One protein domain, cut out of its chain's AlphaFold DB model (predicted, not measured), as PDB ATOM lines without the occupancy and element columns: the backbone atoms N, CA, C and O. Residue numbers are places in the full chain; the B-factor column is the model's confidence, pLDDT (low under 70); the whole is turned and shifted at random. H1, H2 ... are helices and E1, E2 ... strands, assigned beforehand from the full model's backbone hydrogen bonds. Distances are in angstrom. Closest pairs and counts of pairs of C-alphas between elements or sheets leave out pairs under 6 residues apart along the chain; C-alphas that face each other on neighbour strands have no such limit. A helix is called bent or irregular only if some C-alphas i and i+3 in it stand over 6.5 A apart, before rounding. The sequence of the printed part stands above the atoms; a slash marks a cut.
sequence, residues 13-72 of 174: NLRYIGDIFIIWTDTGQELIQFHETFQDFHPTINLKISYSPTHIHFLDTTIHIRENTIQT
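What this domain is: This is residues 13 to 72 of the 174 residues of an uncharacterized protein of Xenopus laevis (UniProt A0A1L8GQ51). The domain is an open arrangement drawn out along one axis: a small sheet of three strands, the meander E3 E4 E5, lies toward one end, the hairpin E1 and E2 lies nearer the middle, and one helix, H1, runs toward the other end, where residues 40 to 45 stand free. From there residues 41 to 54, with no named element, run back to E3. A meander is a row of strands, each the antiparallel neighbour of the one before. The printed part has 60 residues with five named strands and one named helix, in the order E1 E2 H1 E3 E4 E5; both sheets, E1 - E2 and E3 - E4 - E5, are antiparallel, and the class is mixed, helices and strands. The whole is only just loose, close to compact, with a radius of gyration of the C-alphas of 12.6 A, and only just flat, spanning 39 by 26 by 15 A.

Where its parts are: E1, residues 13 to 16, begins with C-alpha 13 at (-18.074, -11.194, -28.926) and is 10.3 A long from first to last C-alpha. E2, residues 19 to 23, is 13.7 A long. H1, residues 28 to 40, is 18.7 A long and is not bent, with C-alpha 40 at (-5.074, -8.014, -41.811). E3, residues 55 to 58, is 9.8 A long. E4, residues 61 to 66, is the longest strand by residues, at 15.3 A. E5, residues 69 to 72, is 9.9 A long and ends with C-alpha 72 at (-32.237, -20.869, -30.464).

How they stand to each other: E1 and E2 form a hairpin, antiparallel at 159 degrees between their directions, with N 14 and O 21 within hydrogen-bond range at 2.9 A. The closest C-alphas of E2 and E3, those of Phe 21 and Phe 58, are 7.2 A apart. E3 and E4 form a hairpin, antiparallel at 157 degrees, with N 58 and O 61 at 2.8 A. E4, the inner strand, forms another hairpin with E5, antiparallel at 155 degrees, with N 64 and O 71 at 2.8 A. E3 and E5 are the edge strands of this sheet. H1 is not on it, with 0 pairs of C-alphas within 10 A. E1 is apart from H1. In H1 every O i to N i+4 pair is within hydrogen-bond range.

The domain as a whole: The C-alphas farthest apart, those of Pro 43 and Glu 67, are 39.7 A from each other. The printed part has no cut. The link from H1 to E3 is long, with 14 residues; the other links are tight. The mean pLDDT of the printed part is 88.3, and no printed residue is under 70.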
ATOM      1  N   ASN A  13     -19.119 -10.381 -28.315       89.19
ATOM      2  CA  ASN A  13     -18.074 -11.194 -28.926       89.19
ATOM      3  C   ASN A  13     -17.831 -12.428 -28.052       89.19
ATOM      4  O   ASN A  13     -17.339 -12.311 -26.928       89.19
ATOM      5  N   LEU A  14     -18.195 -13.597 -28.571       89.88
ATOM      6  CA  LEU A  14     -18.000 -14.888 -27.927       89.88
ATOM      7  C   LEU A  14     -17.067 -15.737 -28.784       89.88
ATOM      8  O   LEU A  14     -17.171 -15.759 -30.009       89.88
ATOM      9  N   ARG A  15     -16.170 -16.472 -28.129       89.19
ATOM     10  CA  ARG A  15     -15.216 -17.354 -28.800       89.19
ATOM     11  C   ARG A  15     -15.301 -18.757 -28.228       89.19
ATOM     12  O   ARG A  15     -15.187 -18.939 -27.017       89.19
ATOM     13  N   TYR A  16     -15.415 -19.738 -29.115       88.12
ATOM     14  CA  TYR A  16     -15.281 -21.150 -28.790       88.12
ATOM     15  C   TYR A  16     -14.196 -21.767 -29.674       88.12
ATOM     16  O   TYR A  16     -14.384 -21.960 -30.869       88.12
ATOM     17  N   ILE A  17     -13.034 -22.054 -29.084       88.38
ATOM     18  CA  ILE A  17     -11.848 -22.566 -29.791       88.38
ATOM     19  C   ILE A  17     -11.463 -21.659 -30.982       88.38
ATOM     20  O   ILE A  17     -10.854 -20.599 -30.778       88.38
ATOM     21  N   GLY A  18     -11.782 -22.083 -32.208       85.12
ATOM     22  CA  GLY A  18     -11.496 -21.392 -33.464       85.12
ATOM     23  C   GLY A  18     -12.699 -20.651 -34.045       85.12
ATOM     24  O   GLY A  18     -12.516 -19.853 -34.959       85.12
ATOM     25  N   ASP A  19     -13.895 -20.871 -33.501       87.88
ATOM     26  CA  ASP A  19     -15.133 -20.259 -33.965       87.88
ATOM     27  C   ASP A  19     -15.453 -19.005 -33.144       87.88
ATOM     28  O   ASP A  19     -15.296 -18.967 -31.916       87.88
ATOM     29  N   ILE A  20     -15.903 -17.958 -33.834       90.56
ATOM     30  CA  ILE A  20     -16.238 -16.660 -33.248       90.56
ATOM     31  C   ILE A  20     -17.698 -16.354 -33.570       90.56
ATOM     32  O   ILE A  20     -18.113 -16.429 -34.725       90.56
ATOM     33  N   PHE A  21     -18.463 -15.992 -32.544       91.31
ATOM     34  CA  PHE A  21     -19.830 -15.506 -32.672       91.31
ATOM     35  C   PHE A  21     -19.894 -14.041 -32.257       91.31
ATOM     36  O   PHE A  21     -19.429 -13.660 -31.179       91.31
ATOM     37  N   ILE A  22     -20.490 -13.224 -33.120       91.75
ATOM     38  CA  ILE A  22     -20.607 -11.784 -32.936       91.75
ATOM     39  C   ILE A  22     -22.062 -11.359 -33.129       91.75
ATOM     40  O   ILE A  22     -22.712 -11.779 -34.083       91.75
ATOM     41  N   ILE A  23     -22.537 -10.471 -32.252       91.19
ATOM     42  CA  ILE A  23     -23.757  -9.689 -32.487       91.19
ATOM     43  C   ILE A  23     -23.335  -8.305 -32.977       91.19
ATOM     44  O   ILE A  23     -22.632  -7.583 -32.266       91.19
ATOM     45  N   TRP A  24     -23.758  -7.956 -34.190       91.81
ATOM     46  CA  TRP A  24     -23.455  -6.684 -34.842       91.81
ATOM     47  C   TRP A  24     -24.719  -5.836 -34.957       91.81
ATOM     48  O   TRP A  24     -25.756  -6.338 -35.387       91.81
ATOM     49  N   THR A  25     -24.636  -4.571 -34.551       90.75
ATOM     50  CA  THR A  25     -25.779  -3.641 -34.522       90.75
ATOM     51  C   THR A  25     -25.681  -2.525 -35.554       90.75
ATOM     52  O   THR A  25     -26.680  -1.854 -35.797       90.75
ATOM     53  N   ASP A  26     -24.505  -2.332 -36.151       90.44
ATOM     54  CA  ASP A  26     -24.270  -1.305 -37.162       90.44
ATOM     55  C   ASP A  26     -24.541  -1.851 -38.577       90.44
ATOM     56  O   ASP A  26     -25.110  -2.934 -38.762       90.44
ATOM     57  N   THR A  27     -24.149  -1.112 -39.616       90.69
ATOM     58  CA  THR A  27     -24.446  -1.502 -40.999       90.69
ATOM     59  C   THR A  27     -23.636  -2.721 -41.450       90.69
ATOM     60  O   THR A  27     -22.540  -3.003 -40.957       90.69
ATOM     61  N   GLY A  28     -24.150  -3.438 -42.455       88.50
ATOM     62  CA  GLY A  28     -23.418  -4.550 -43.071       88.50
ATOM     63  C   GLY A  28     -22.107  -4.117 -43.743       88.50
ATOM     64  O   GLY A  28     -21.170  -4.905 -43.799       88.50
ATOM     65  N   GLN A  29     -22.011  -2.866 -44.206       90.31
ATOM     66  CA  GLN A  29     -20.772  -2.320 -44.771       90.31
ATOM     67  C   GLN A  29     -19.691  -2.178 -43.697       90.31
ATOM     68  O   GLN A  29     -18.557  -2.603 -43.904       90.31
ATOM     69  N   GLU A  30     -20.055  -1.657 -42.526       90.88
ATOM     70  CA  GLU A  30     -19.130  -1.536 -41.397       90.88
ATOM     71  C   GLU A  30     -18.716  -2.906 -40.850       90.88
ATOM     72  O   GLU A  30     -17.573  -3.067 -40.429       90.88
ATOM     73  N   LEU A  31     -19.594  -3.916 -40.920       90.75
ATOM     74  CA  LEU A  31     -19.237  -5.294 -40.574       90.75
ATOM     75  C   LEU A  31     -18.155  -5.858 -41.506       90.75
ATOM     76  O   LEU A  31     -17.219  -6.508 -41.039       90.75
ATOM     77  N   ILE A  32     -18.277  -5.616 -42.815       90.19
ATOM     78  CA  ILE A  32     -17.281  -6.046 -43.808       90.19
ATOM     79  C   ILE A  32     -15.951  -5.332 -43.553       90.19
ATOM     80  O   ILE A  32     -14.923  -5.992 -43.442       90.19
ATOM     81  N   GLN A  33     -15.973  -4.013 -43.353       89.06
ATOM     82  CA  GLN A  33     -14.765  -3.238 -43.054       89.06
ATOM     83  C   GLN A  33     -14.087  -3.699 -41.751       89.06
ATOM     84  O   GLN A  33     -12.858  -3.792 -41.662       89.06
ATOM     85  N   PHE A  34     -14.886  -4.014 -40.729       88.12
ATOM     86  CA  PHE A  34     -14.398  -4.589 -39.481       88.12
ATOM     87  C   PHE A  34     -13.717  -5.944 -39.720       88.12
ATOM     88  O   PHE A  34     -12.636  -6.186 -39.181       88.12
ATOM     89  N   HIS A  35     -14.319  -6.815 -40.536       87.31
ATOM     90  CA  HIS A  35     -13.754  -8.121 -40.880       87.31
ATOM     91  C   HIS A  35     -12.443  -8.003 -41.663       87.31
ATOM     92  O   HIS A  35     -11.485  -8.676 -41.297       87.31
ATOM     93  N   GLU A  36     -12.360  -7.114 -42.654       86.94
ATOM     94  CA  GLU A  36     -11.129  -6.846 -43.415       86.94
ATOM     95  C   GLU A  36      -9.993  -6.376 -42.497       86.94
ATOM     96  O   GLU A  36      -8.899  -6.935 -42.502       86.94
ATOM     97  N   THR A  37     -10.288  -5.428 -41.605       84.00
ATOM     98  CA  THR A  37      -9.313  -4.942 -40.615       84.00
ATOM     99  C   THR A  37      -8.854  -6.064 -39.677       84.00
ATOM    100  O   THR A  37      -7.689  -6.135 -39.281       84.00
ATOM    101  N   PHE A  38      -9.771  -6.957 -39.296       80.94
ATOM    102  CA  PHE A  38      -9.466  -8.092 -38.428       80.94
ATOM    103  C   PHE A  38      -8.632  -9.163 -39.137       80.94
ATOM    104  O   PHE A  38      -7.771  -9.786 -38.516       80.94
ATOM    105  N   GLN A  39      -8.872  -9.360 -40.430       81.81
ATOM    106  CA  GLN A  39      -8.139 -10.284 -41.282       81.81
ATOM    107  C   GLN A  39      -6.671  -9.861 -41.432       81.81
ATOM    108  O   GLN A  39      -5.771 -10.686 -41.273       81.81
ATOM    109  N   ASP A  40      -6.424  -8.569 -41.651       79.94
ATOM    110  CA  ASP A  40      -5.074  -8.014 -41.811       79.94
ATOM    111  C   ASP A  40      -4.251  -8.042 -40.515       79.94
ATOM    112  O   ASP A  40      -3.025  -7.921 -40.536       79.94
ATOM    113  N   PHE A  41      -4.903  -8.241 -39.366       78.00
ATOM    114  CA  PHE A  41      -4.224  -8.274 -38.077       78.00
ATOM    115  C   PHE A  41      -3.275  -9.472 -37.923       78.00
ATOM    116  O   PHE A  41      -2.290  -9.369 -37.187       78.00
ATOM    117  N   HIS A  42      -3.548 -10.614 -38.568       74.12
ATOM    118  CA  HIS A  42      -2.716 -11.806 -38.409       74.12
ATOM    119  C   HIS A  42      -2.325 -12.435 -39.756       74.12
ATOM    120  O   HIS A  42      -3.177 -13.008 -40.434       74.12
ATOM    121  N   PRO A  43      -1.023 -12.479 -40.102       72.19
ATOM    122  CA  PRO A  43      -0.549 -12.830 -41.448       72.19
ATOM    123  C   PRO A  43      -0.864 -14.271 -41.883       72.19
ATOM    124  O   PRO A  43      -0.742 -14.608 -43.056       72.19
ATOM    125  N   THR A  44      -1.230 -15.146 -40.946       76.12
ATOM    126  CA  THR A  44      -1.451 -16.582 -41.201       76.12
ATOM    127  C   THR A  44      -2.877 -17.053 -40.902       76.12
ATOM    128  O   THR A  44      -3.218 -18.188 -41.224       76.12
ATOM    129  N   ILE A  45      -3.718 -16.231 -40.263       76.62
ATOM    130  CA  ILE A  45      -5.066 -16.655 -39.859       76.62
ATOM    131  C   ILE A  45      -6.055 -16.063 -40.855       76.62
ATOM    132  O   ILE A  45      -6.260 -14.857 -40.881       76.62
ATOM    133  N   ASN A  46      -6.665 -16.926 -41.667       78.56
ATOM    134  CA  ASN A  46      -7.690 -16.531 -42.624       78.56
ATOM    135  C   ASN A  46      -9.074 -16.893 -42.072       78.56
ATOM    136  O   ASN A  46      -9.433 -18.072 -42.024       78.56
ATOM    137  N   LEU A  47      -9.836 -15.889 -41.638       79.44
ATOM    138  CA  LEU A  47     -11.173 -16.077 -41.089       79.44
ATOM    139  C   LEU A  47     -12.218 -15.839 -42.165       79.44
ATOM    140  O   LEU A  47     -12.257 -14.793 -42.805       79.44
ATOM    141  N   LYS A  48     -13.120 -16.803 -42.325       85.38
ATOM    142  CA  LYS A  48     -14.298 -16.632 -43.172       85.38
ATOM    143  C   LYS A  48     -15.432 -16.080 -42.328       85.38
ATOM    144  O   LYS A  48     -15.821 -16.708 -41.346       85.38
ATOM    145  N   ILE A  49     -15.972 -14.936 -42.730       88.56
ATOM    146  CA  ILE A  49     -17.189 -14.392 -42.140       88.56
ATOM    147  C   ILE A  49     -18.415 -14.918 -42.888       88.56
ATOM    148  O   ILE A  49     -18.447 -14.987 -44.116       88.56
ATOM    149  N   SER A  50     -19.438 -15.290 -42.132       90.75
ATOM    150  CA  SER A  50     -20.799 -15.482 -42.617       90.75
ATOM    151  C   SER A  50     -21.699 -14.676 -41.694       90.75
ATOM    152  O   SER A  50     -21.501 -14.691 -40.480       90.75
ATOM    153  N   TYR A  51     -22.639 -13.927 -42.258       92.00
ATOM    154  CA  TYR A  51     -23.570 -13.118 -41.487       92.00
ATOM    155  C   TYR A  51     -24.943 -13.132 -42.143       92.00
ATOM    156  O   TYR A  51     -25.088 -13.345 -43.347       92.00
ATOM    157  N   SER A  52     -25.964 -12.918 -41.326       92.19
ATOM    158  CA  SER A  52     -27.354 -12.884 -41.753       92.19
ATOM    159  C   SER A  52     -28.148 -12.051 -40.752       92.19
ATOM    160  O   SER A  52     -27.919 -12.178 -39.547       92.19
ATOM    161  N   PRO A  53     -29.083 -11.210 -41.221       88.88
ATOM    162  CA  PRO A  53     -29.889 -10.372 -40.341       88.88
ATOM    163  C   PRO A  53     -30.961 -11.161 -39.576       88.88
ATOM    164  O   PRO A  53     -31.508 -10.653 -38.604       88.88
ATOM    165  N   THR A  54     -31.298 -12.380 -40.017       90.25
ATOM    166  CA  THR A  54     -32.425 -13.147 -39.455       90.25
ATOM    167  C   THR A  54     -31.988 -14.378 -38.679       90.25
ATOM    168  O   THR A  54     -32.587 -14.693 -37.652       90.25
ATOM    169  N   HIS A  55     -30.981 -15.102 -39.170       94.06
ATOM    170  CA  HIS A  55     -30.521 -16.329 -38.530       94.06
ATOM    171  C   HIS A  55     -29.131 -16.763 -38.977       94.06
ATOM    172  O   HIS A  55     -28.761 -16.563 -40.132       94.06
ATOM    173  N   ILE A  56     -28.399 -17.433 -38.093       95.38
ATOM    174  CA  ILE A  56     -27.096 -18.024 -38.398       95.38
ATOM    175  C   ILE A  56     -26.910 -19.348 -37.658       95.38
ATOM    176  O   ILE A  56     -27.457 -19.547 -36.574       95.38
ATOM    177  N   HIS A  57     -26.129 -20.252 -38.239       94.62
ATOM    178  CA  HIS A  57     -25.708 -21.481 -37.574       94.62
ATOM    179  C   HIS A  57     -24.382 -21.252 -36.848       94.62
ATOM    180  O   HIS A  57     -23.429 -20.741 -37.436       94.62
ATOM    181  N   PHE A  58     -24.313 -21.650 -35.580       92.31
ATOM    182  CA  PHE A  58     -23.107 -21.598 -34.765       92.31
ATOM    183  C   PHE A  58     -23.047 -22.834 -33.863       92.31
ATOM    184  O   PHE A  58     -23.948 -23.058 -33.053       92.31
ATOM    185  N   LEU A  59     -21.985 -23.637 -34.006       91.00
ATOM    186  CA  LEU A  59     -21.870 -24.962 -33.380       91.00
ATOM    187  C   LEU A  59     -23.117 -25.820 -33.682       91.00
ATOM    188  O   LEU A  59     -23.546 -25.886 -34.834       91.00
ATOM    189  N   ASP A  60     -23.711 -26.436 -32.660       90.94
ATOM    190  CA  ASP A  60     -24.900 -27.288 -32.766       90.94
ATOM    191  C   ASP A  60     -26.212 -26.485 -32.642       90.94
ATOM    192  O   ASP A  60     -27.251 -27.012 -32.240       90.94
ATOM    193  N   THR A  61     -26.183 -25.172 -32.900       94.19
ATOM    194  CA  THR A  61     -27.325 -24.273 -32.685       94.19
ATOM    195  C   THR A  61     -27.586 -23.375 -33.893       94.19
ATOM    196  O   THR A  61     -26.681 -22.754 -34.446       94.19
ATOM    197  N   THR A  62     -28.852 -23.260 -34.283       96.31
ATOM    198  CA  THR A  62     -29.348 -22.184 -35.142       96.31
ATOM    199  C   THR A  62     -29.846 -21.059 -34.255       96.31
ATOM    200  O   THR A  62     -30.707 -21.262 -33.401       96.31
ATOM    201  N   ILE A  63     -29.295 -19.871 -34.449       95.56
ATOM    202  CA  ILE A  63     -29.623 -18.673 -33.692       95.56
ATOM    203  C   ILE A  63     -30.500 -17.812 -34.593       95.56
ATOM    204  O   ILE A  63     -30.068 -17.429 -35.675       95.56
ATOM    205  N   HIS A  64     -31.717 -17.518 -34.153       95.12
ATOM    206  CA  HIS A  64     -32.691 -16.673 -34.834       95.12
ATOM    207  C   HIS A  64     -32.878 -15.364 -34.074       95.12
ATOM    208  O   HIS A  64     -32.987 -15.357 -32.848       95.12
ATOM    209  N   ILE A  65     -32.999 -14.265 -34.812       91.69
ATOM    210  CA  ILE A  65     -33.460 -12.987 -34.277       91.69
ATOM    211  C   ILE A  65     -34.934 -12.854 -34.661       91.69
ATOM    212  O   ILE A  65     -35.263 -12.725 -35.840       91.69
ATOM    213  N   ARG A  66     -35.832 -12.914 -33.674       87.81
ATOM    214  CA  ARG A  66     -37.278 -12.710 -33.861       87.81
ATOM    215  C   ARG A  66     -37.779 -11.703 -32.840       87.81
ATOM    216  O   ARG A  66     -37.493 -11.846 -31.657       87.81
ATOM    217  N   GLU A  67     -38.500 -10.681 -33.296       86.56
ATOM    218  CA  GLU A  67     -39.122  -9.677 -32.412       86.56
ATOM    219  C   GLU A  67     -38.130  -9.050 -31.412       86.56
ATOM    220  O   GLU A  67     -38.437  -8.844 -30.244       86.56
ATOM    221  N   ASN A  68     -36.901  -8.775 -31.869       84.50
ATOM    222  CA  ASN A  68     -35.812  -8.242 -31.040       84.50
ATOM    223  C   ASN A  68     -35.363  -9.168 -29.884       84.50
ATOM    224  O   ASN A  68     -34.721  -8.728 -28.933       84.50
ATOM    225  N   THR A  69     -35.677 -10.461 -29.977       88.75
ATOM    226  CA  THR A  69     -35.232 -11.509 -29.054       88.75
ATOM    227  C   THR A  69     -34.416 -12.568 -29.785       88.75
ATOM    228  O   THR A  69     -34.593 -12.805 -30.983       88.75
ATOM    229  N   ILE A  70     -33.507 -13.212 -29.051       91.44
ATOM    230  CA  ILE A  70     -32.730 -14.341 -29.560       91.44
ATOM    231  C   ILE A  70     -33.491 -15.628 -29.255       91.44
ATOM    232  O   ILE A  70     -33.737 -15.968 -28.095       91.44
ATOM    233  N   GLN A  71     -33.823 -16.366 -30.305       94.88
ATOM    234  CA  GLN A  71     -34.366 -17.712 -30.219       94.88
ATOM    235  C   GLN A  71     -33.334 -18.700 -30.746       94.88
ATOM    236  O   GLN A  71     -32.650 -18.430 -31.727       94.88
ATOM    237  N   THR A  72     -33.204 -19.841 -30.087       96.06
ATOM    238  CA  THR A  72     -32.237 -20.869 -30.464       96.06
ATOM    239  C   THR A  72     -32.967 -22.155 -30.799       96.06
ATOM    240  O   THR A  72     -33.945 -22.506 -30.140       96.06
TER     241      THR A  72